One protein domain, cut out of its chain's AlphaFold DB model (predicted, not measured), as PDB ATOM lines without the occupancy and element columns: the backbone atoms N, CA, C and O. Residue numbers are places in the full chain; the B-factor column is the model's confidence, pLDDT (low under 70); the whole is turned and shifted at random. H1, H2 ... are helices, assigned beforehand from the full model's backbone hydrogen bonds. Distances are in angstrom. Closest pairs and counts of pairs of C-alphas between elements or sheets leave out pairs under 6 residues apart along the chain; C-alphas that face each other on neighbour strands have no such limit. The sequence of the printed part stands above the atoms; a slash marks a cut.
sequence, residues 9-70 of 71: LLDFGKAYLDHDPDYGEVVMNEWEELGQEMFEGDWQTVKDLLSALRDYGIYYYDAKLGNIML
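What this domain is: This is residues 9 to 70 of the 71 residues of an uncharacterized protein of Planctomycetaceae bacterium (UniProt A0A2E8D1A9). Two helices, H1 and H2, meet near their ends as a V, and residues 18 to 24 bridge its mouth from beside the far end of H2 to the start of H1. After H2, residues 55 to 70, with no named element, fold back along H2 toward the end where the helices meet. The printed part has 62 residues, with H1 then H2 and no named strand; its class is all helix, though under half of the residues, 27 of 62, are in named elements. It is compact, with a radius of gyration of the C-alphas of 11.2 A and spans of 30 by 26 by 18 A.

How they stand to each other: Start at Leu 9 and follow residues 9 to 24, a long stretch with no named element. On the way, residues 16 to 17 pair antiparallel with residues 58 to 59, a pairing too short to be named. Residues 22 to 27 stand free, of which 25 to 27 belong to H1, residues 25 to 39. A tight link of 3 residues leads to H2, residues 43 to 54. H1 and H2 are close but not clearly touching; look for their closest C-alphas at Gln 36 and Trp 43, 5.5 A apart. Their lines stand at a steep tilt of 58 degrees, and they run opposite ways. In both helices every O i to N i+4 pair is within hydrogen-bond range.

Where its parts are: Find C-alpha 25 at (158.097, 178.016, 145.827); from there H1 runs 21.0 A to C-alpha 39. Next find C-alpha 43 at (149.757, 168.683, 132.026), where H2 begins; it runs 16.6 A to C-alpha 54 at (149.869, 160.710, 146.632).

The domain as a whole: The two C-alphas farthest apart are those of Asp 18 and Glu 40, at 30.0 A. The first and last printed C-alphas, of Leu 9 and Leu 70, are 8.6 A apart. The printed part has no cut. In the B-factor column you find a mean pLDDT of 95.7 for the printed part, and no printed residue is under 70.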
ATOM      1  N   LEU A   9     153.939 155.010 133.210       96.25
ATOM      2  CA  LEU A   9     154.615 155.735 134.277       96.25
ATOM      3  C   LEU A   9     155.797 154.868 134.722       96.25
ATOM      4  O   LEU A   9     155.608 153.726 135.144       96.25
ATOM      5  N   LEU A  10     157.010 155.391 134.591       94.88
ATOM      6  CA  LEU A  10     158.255 154.663 134.812       94.88
ATOM      7  C   LEU A  10     159.143 155.377 135.833       94.88
ATOM      8  O   LEU A  10     158.934 156.542 136.149       94.88
ATOM      9  N   ASP A  11     160.164 154.653 136.295       93.88
ATOM     10  CA  ASP A  11     161.261 155.166 137.123       93.88
ATOM     11  C   ASP A  11     160.816 155.899 138.402       93.88
ATOM     12  O   ASP A  11     160.826 157.122 138.511       93.88
ATOM     13  N   PHE A  12     160.509 155.110 139.431       95.69
ATOM     14  CA  PHE A  12     160.216 155.599 140.782       95.69
ATOM     15  C   PHE A  12     161.485 155.850 141.615       95.69
ATOM     16  O   PHE A  12     161.391 156.074 142.820       95.69
ATOM     17  N   GLY A  13     162.682 155.819 141.011       94.62
ATOM     18  CA  GLY A  13     163.954 155.915 141.735       94.62
ATOM     19  C   GLY A  13     164.170 157.241 142.471       94.62
ATOM     20  O   GLY A  13     165.019 157.315 143.356       94.62
ATOM     21  N   LYS A  14     163.397 158.278 142.123       92.81
ATOM     22  CA  LYS A  14     163.412 159.604 142.765       92.81
ATOM     23  C   LYS A  14     162.101 159.968 143.464       92.81
ATOM     24  O   LYS A  14     161.903 161.129 143.808       92.81
ATOM     25  N   ALA A  15     161.184 159.015 143.623       96.75
ATOM     26  CA  ALA A  15     159.956 159.265 144.361       96.75
ATOM     27  C   ALA A  15     160.246 159.358 145.866       96.75
ATOM     28  O   ALA A  15     161.101 158.642 146.391       96.75
ATOM     29  N   TYR A  16     159.501 160.217 146.555       97.38
ATOM     30  CA  TYR A  16     159.468 160.258 148.013       97.38
ATOM     31  C   TYR A  16     158.303 159.401 148.512       97.38
ATOM     32  O   TYR A  16     157.297 159.238 147.815       97.38
ATOM     33  N   LEU A  17     158.460 158.829 149.707       97.50
ATOM     34  CA  LEU A  17     157.466 157.958 150.331       97.50
ATOM     35  C   LEU A  17     156.947 158.593 151.617       97.50
ATOM     36  O   LEU A  17     157.736 159.049 152.442       97.50
ATOM     37  N   ASP A  18     155.629 158.600 151.780       97.38
ATOM     38  CA  ASP A  18     154.872 159.043 152.960       97.38
ATOM     39  C   ASP A  18     154.983 160.536 153.323       97.38
ATOM     40  O   ASP A  18     154.234 161.017 154.173       97.38
ATOM     41  N   HIS A  19     155.879 161.292 152.684       94.25
ATOM     42  CA  HIS A  19     156.043 162.727 152.899       94.25
ATOM     43  C   HIS A  19     156.429 163.465 151.617       94.25
ATOM     44  O   HIS A  19     157.161 162.951 150.769       94.25
ATOM     45  N   ASP A  20     155.948 164.703 151.519       93.88
ATOM     46  CA  ASP A  20     156.328 165.630 150.460       93.88
ATOM     47  C   ASP A  20     157.769 166.137 150.707       93.88
ATOM     48  O   ASP A  20     158.127 166.406 151.861       93.88
ATOM     49  N   PRO A  21     158.626 166.240 149.678       92.44
ATOM     50  CA  PRO A  21     159.896 166.946 149.780       92.44
ATOM     51  C   PRO A  21     159.710 168.432 150.112       92.44
ATOM     52  O   PRO A  21     158.749 169.075 149.702       92.44
ATOM     53  N   ASP A  22     160.694 169.005 150.803       94.06
ATOM     54  CA  ASP A  22     160.733 170.438 151.117       94.06
ATOM     55  C   ASP A  22     161.281 171.243 149.922       94.06
ATOM     56  O   ASP A  22     162.420 171.720 149.919       94.06
ATOM     57  N   TYR A  23     160.498 171.307 148.843       93.81
ATOM     58  CA  TYR A  23     160.796 172.153 147.690       93.81
ATOM     59  C   TYR A  23     160.220 173.554 147.890       93.81
ATOM     60  O   TYR A  23     159.026 173.734 148.121       93.81
ATOM     61  N   GLY A  24     161.076 174.570 147.762       95.25
ATOM     62  CA  GLY A  24     160.654 175.966 147.842       95.25
ATOM     63  C   GLY A  24     159.777 176.392 146.659       95.25
ATOM     64  O   GLY A  24     159.814 175.787 145.588       95.25
ATOM     65  N   GLU A  25     159.046 177.497 146.829       95.75
ATOM     66  CA  GLU A  25     158.097 178.016 145.827       95.75
ATOM     67  C   GLU A  25     158.719 178.222 144.442       95.75
ATOM     68  O   GLU A  25     158.088 177.920 143.436       95.75
ATOM     69  N   VAL A  26     159.971 178.688 144.374       96.50
ATOM     70  CA  VAL A  26     160.681 178.893 143.099       96.50
ATOM     71  C   VAL A  26     160.810 177.580 142.326       96.50
ATOM     72  O   VAL A  26     160.468 177.531 141.150       96.50
ATOM     73  N   VAL A  27     161.227 176.507 143.002       95.94
ATOM     74  CA  VAL A  27     161.393 175.177 142.395       95.94
ATOM     75  C   VAL A  27     160.044 174.626 141.936       95.94
ATOM     76  O   VAL A  27     159.943 174.058 140.854       95.94
ATOM     77  N   MET A  28     158.996 174.817 142.741       96.12
ATOM     78  CA  MET A  28     157.648 174.360 142.403       96.12
ATOM     79  C   MET A  28     157.038 175.127 141.225       96.12
ATOM     80  O   MET A  28     156.354 174.522 140.401       96.12
ATOM     81  N   ASN A  29     157.314 176.428 141.108       97.00
ATOM     82  CA  ASN A  29     156.879 177.235 139.969       97.00
ATOM     83  C   ASN A  29     157.604 176.822 138.684       97.00
ATOM     84  O   ASN A  29     156.950 176.596 137.672       97.00
ATOM     85  N   GLU A  30     158.928 176.644 138.734       96.88
ATOM     86  CA  GLU A  30     159.706 176.138 137.594       96.88
ATOM     87  C   GLU A  30     159.223 174.746 137.162       96.88
ATOM     88  O   GLU A  30     159.098 174.467 135.972       96.88
ATOM     89  N   TRP A  31     158.903 173.872 138.120       96.31
ATOM     90  CA  TRP A  31     158.349 172.546 137.843       96.31
ATOM     91  C   TRP A  31     156.988 172.614 137.136       96.31
ATOM     92  O   TRP A  31     156.765 171.880 136.174       96.31
ATOM     93  N   GLU A  32     156.096 173.508 137.571       96.62
ATOM     94  CA  GLU A  32     154.797 173.723 136.924       96.62
ATOM     95  C   GLU A  32     154.962 174.283 135.501       96.62
ATOM     96  O   GLU A  32     154.316 173.789 134.579       96.62
ATOM     97  N   GLU A  33     155.841 175.270 135.300       96.56
ATOM     98  CA  GLU A  33     156.111 175.870 133.985       96.56
ATOM     99  C   GLU A  33     156.688 174.844 133.001       96.56
ATOM    100  O   GLU A  33     156.170 174.680 131.894       96.56
ATOM    101  N   LEU A  34     157.704 174.089 133.429       96.06
ATOM    102  CA  LEU A  34     158.310 173.028 132.621       96.06
ATOM    103  C   LEU A  34     157.305 171.917 132.301       96.06
ATOM    104  O   LEU A  34     157.298 171.393 131.188       96.06
ATOM    105  N   GLY A  35     156.446 171.552 133.255       96.12
ATOM    106  CA  GLY A  35     155.378 170.578 133.034       96.12
ATOM    107  C   GLY A  35     154.381 171.038 131.968       96.12
ATOM    108  O   GLY A  35     154.031 170.268 131.071       96.12
ATOM    109  N   GLN A  36     153.965 172.307 132.017       96.12
ATOM    110  CA  GLN A  36     153.075 172.889 131.007       96.12
ATOM    111  C   GLN A  36     153.710 172.912 129.613       96.12
ATOM    112  O   GLN A  36     153.027 172.582 128.642       96.12
ATOM    113  N   GLU A  37     154.997 173.255 129.516       95.62
ATOM    114  CA  GLU A  37     155.740 173.249 128.252       95.62
ATOM    115  C   GLU A  37     155.896 171.826 127.692       95.62
ATOM    116  O   GLU A  37     155.598 171.587 126.526       95.62
ATOM    117  N   MET A  38     156.304 170.857 128.521       95.56
ATOM    118  CA  MET A  38     156.587 169.487 128.072       95.56
ATOM    119  C   MET A  38     155.351 168.722 127.594       95.56
ATOM    120  O   MET A  38     155.463 167.896 126.690       95.56
ATOM    121  N   PHE A  39     154.197 168.933 128.231       95.06
ATOM    122  CA  PHE A  39     152.994 168.131 127.985       95.06
ATOM    123  C   PHE A  39     151.929 168.853 127.146       95.06
ATOM    124  O   PHE A  39     150.844 168.305 126.987       95.06
ATOM    125  N   GLU A  40     152.208 170.052 126.618       89.31
ATOM    126  CA  GLU A  40     151.410 170.780 125.605       89.31
ATOM    127  C   GLU A  40     149.870 170.657 125.749       89.31
ATOM    128  O   GLU A  40     149.143 170.393 124.790       89.31
ATOM    129  N   GLY A  41     149.343 170.852 126.963       91.06
ATOM    130  CA  GLY A  41     147.901 170.792 127.260       91.06
ATOM    131  C   GLY A  41     147.429 169.539 128.005       91.06
ATOM    132  O   GLY A  41     146.356 169.563 128.602       91.06
ATOM    133  N   ASP A  42     148.253 168.494 128.077       96.12
ATOM    134  CA  ASP A  42     147.989 167.285 128.862       96.12
ATOM    135  C   ASP A  42     148.525 167.384 130.313       96.12
ATOM    136  O   ASP A  42     148.358 166.460 131.111       96.12
ATOM    137  N   TRP A  43     149.136 168.515 130.702       96.56
ATOM    138  CA  TRP A  43     149.757 168.683 132.026       96.56
ATOM    139  C   TRP A  43     148.783 168.483 133.192       96.56
ATOM    140  O   TRP A  43     149.139 167.888 134.207       96.56
ATOM    141  N   GLN A  44     147.527 168.916 133.046       97.12
ATOM    142  CA  GLN A  44     146.523 168.685 134.085       97.12
ATOM    143  C   GLN A  44     146.254 167.187 134.293       97.12
ATOM    144  O   GLN A  44     146.199 166.741 135.433       97.12
ATOM    145  N   THR A  45     146.195 166.399 133.216       97.06
ATOM    146  CA  THR A  45     146.053 164.937 133.292       97.06
ATOM    147  C   THR A  45     147.236 164.302 134.020       97.06
ATOM    148  O   THR A  45     147.054 163.385 134.822       97.06
ATOM    149  N   VAL A  46     148.454 164.802 133.786       97.38
ATOM    150  CA  VAL A  46     149.641 164.349 134.524       97.38
ATOM    151  C   VAL A  46     149.504 164.683 136.008       97.38
ATOM    152  O   VAL A  46     149.694 163.797 136.834       97.38
ATOM    153  N   LYS A  47     149.109 165.907 136.373       97.50
ATOM    154  CA  LYS A  47     148.886 166.284 137.779       97.50
ATOM    155  C   LYS A  47     147.820 165.433 138.462       97.50
ATOM    156  O   LYS A  47     148.018 165.053 139.612       97.50
ATOM    157  N   ASP A  48     146.743 165.084 137.765       97.62
ATOM    158  CA  ASP A  48     145.700 164.202 138.297       97.62
ATOM    159  C   ASP A  48     146.256 162.790 138.567       97.62
ATOM    160  O   ASP A  48     146.016 162.211 139.629       97.62
ATOM    161  N   LEU A  49     147.086 162.260 137.658       96.81
ATOM    162  CA  LEU A  49     147.817 161.003 137.857       96.81
ATOM    163  C   LEU A  49     148.792 161.084 139.044       96.81
ATOM    164  O   LEU A  49     148.825 160.176 139.874       96.81
ATOM    165  N   LEU A  50     149.554 162.173 139.168       97.25
ATOM    166  CA  LEU A  50     150.457 162.391 140.301       97.25
ATOM    167  C   LEU A  50     149.691 162.532 141.621       97.25
ATOM    168  O   LEU A  50     150.154 162.047 142.650       97.25
ATOM    169  N   SER A  51     148.507 163.146 141.602       97.62
ATOM    170  CA  SER A  51     147.619 163.221 142.762       97.62
ATOM    171  C   SER A  51     147.158 161.833 143.196       97.62
ATOM    172  O   SER A  51     147.205 161.530 144.383       97.62
ATOM    173  N   ALA A  52     146.790 160.960 142.254       97.81
ATOM    174  CA  ALA A  52     146.399 159.589 142.575       97.81
ATOM    175  C   ALA A  52     147.543 158.786 143.220       97.81
ATOM    176  O   ALA A  52     147.293 157.941 144.071       97.81
ATOM    177  N   LEU A  53     148.806 159.048 142.861       97.62
ATOM    178  CA  LEU A  53     149.961 158.430 143.527       97.62
ATOM    179  C   LEU A  53     150.108 158.889 144.982       97.62
ATOM    180  O   LEU A  53     150.451 158.076 145.844       97.62
ATOM    181  N   ARG A  54     149.810 160.164 145.267       97.31
ATOM    182  CA  ARG A  54     149.869 160.710 146.632       97.31
ATOM    183  C   ARG A  54     148.894 159.998 147.569       97.31
ATOM    184  O   ARG A  54     149.233 159.809 148.733       97.31
ATOM    185  N   ASP A  55     147.756 159.520 147.064       97.44
ATOM    186  CA  ASP A  55     146.804 158.711 147.845       97.44
ATOM    187  C   ASP A  55     147.412 157.384 148.340       97.44
ATOM    188  O   ASP A  55     146.968 156.827 149.344       97.44
ATOM    189  N   TYR A  56     148.463 156.893 147.675       97.19
ATOM    190  CA  TYR A  56     149.247 155.721 148.083       97.19
ATOM    191  C   TYR A  56     150.534 156.087 148.838       97.19
ATOM    192  O   TYR A  56     151.394 155.228 149.026       97.19
ATOM    193  N   GLY A  57     150.696 157.349 149.243       97.44
ATOM    194  CA  GLY A  57     151.910 157.840 149.895       97.44
ATOM    195  C   GLY A  57     153.100 157.986 148.945       97.44
ATOM    196  O   GLY A  57     154.233 158.067 149.409       97.44
ATOM    197  N   ILE A  58     152.882 158.012 147.625       98.00
ATOM    198  CA  ILE A  58     153.950 158.164 146.631       98.00
ATOM    199  C   ILE A  58     153.954 159.603 146.116       98.00
ATOM    200  O   ILE A  58     153.026 160.056 145.449       98.00
ATOM    201  N   TYR A  59     155.045 160.312 146.378       97.62
ATOM    202  CA  TYR A  59     155.236 161.703 145.986       97.62
ATOM    203  C   TYR A  59     156.229 161.758 144.826       97.62
ATOM    204  O   TYR A  59     157.445 161.642 145.005       97.62
ATOM    205  N   TYR A  60     155.693 161.884 143.615       97.81
ATOM    206  CA  TYR A  60     156.452 161.774 142.373       97.81
ATOM    207  C   TYR A  60     156.614 163.140 141.692       97.81
ATOM    208  O   TYR A  60     155.626 163.772 141.322       97.81
ATOM    209  N   TYR A  61     157.866 163.564 141.486       96.12
ATOM    210  CA  TYR A  61     158.210 164.869 140.899       96.12
ATOM    211  C   TYR A  61     159.057 164.790 139.612       96.12
ATOM    212  O   TYR A  61     159.177 165.792 138.910       96.12
ATOM    213  N   ASP A  62     159.596 163.620 139.232       95.75
ATOM    214  CA  ASP A  62     160.395 163.430 137.995       95.75
ATOM    215  C   ASP A  62     159.489 163.255 136.753       95.75
ATOM    216  O   ASP A  62     159.537 162.251 136.031       95.75
ATOM    217  N   ALA A  63     158.572 164.204 136.550       93.38
ATOM    218  CA  ALA A  63     157.525 164.180 135.529       93.38
ATOM    219  C   ALA A  63     158.039 164.688 134.172       93.38
ATOM    220  O   ALA A  63     157.691 165.771 133.718       93.38
ATOM    221  N   LYS A  64     158.890 163.892 133.523       93.25
ATOM    222  CA  LYS A  64     159.415 164.141 132.168       93.25
ATOM    223  C   LYS A  64     158.842 163.147 131.157       93.25
ATOM    224  O   LYS A  64     158.483 162.033 131.534       93.25
ATOM    225  N   LEU A  65     158.869 163.491 129.867       91.62
ATOM    226  CA  LEU A  65     158.349 162.647 128.771       91.62
ATOM    227  C   LEU A  65     158.943 161.225 128.723       91.62
ATOM    228  O   LEU A  65     158.294 160.290 128.268       91.62
ATOM    229  N   GLY A  66     160.178 161.040 129.205       92.94
ATOM    230  CA  GLY A  66     160.811 159.718 129.294       92.94
ATOM    231  C   GLY A  66     160.245 158.817 130.398       92.94
ATOM    232  O   GLY A  66     160.417 157.603 130.330       92.94
ATOM    233  N   ASN A  67     159.569 159.397 131.392       95.81
ATOM    234  CA  ASN A  67     158.991 158.666 132.516       95.81
ATOM    235  C   ASN A  67     157.460 158.645 132.476       95.81
ATOM    236  O   ASN A  67     156.872 157.744 133.061       95.81
ATOM    237  N   ILE A  68     156.819 159.603 131.801       96.56
ATOM    238  CA  ILE A  68     155.361 159.683 131.669       96.56
ATOM    239  C   ILE A  68     154.999 159.874 130.199       96.56
ATOM    240  O   ILE A  68     155.393 160.867 129.588       96.56
ATOM    241  N   MET A  69     154.201 158.958 129.657       94.94
ATOM    242  CA  MET A  69     153.608 159.088 128.327       94.94
ATOM    243  C   MET A  69     152.169 158.585 128.365       94.94
ATOM    244  O   MET A  69     151.902 157.482 128.841       94.94
ATOM    245  N   LEU A  70     151.234 159.414 127.899       92.38
ATOM    246  CA  LEU A  70     149.796 159.141 127.999       92.38
ATOM    247  C   LEU A  70     149.241 158.363 126.796       92.38
ATOM    248  O   LEU A  70     148.203 157.716 126.922       92.38
TER     249      LEU A  70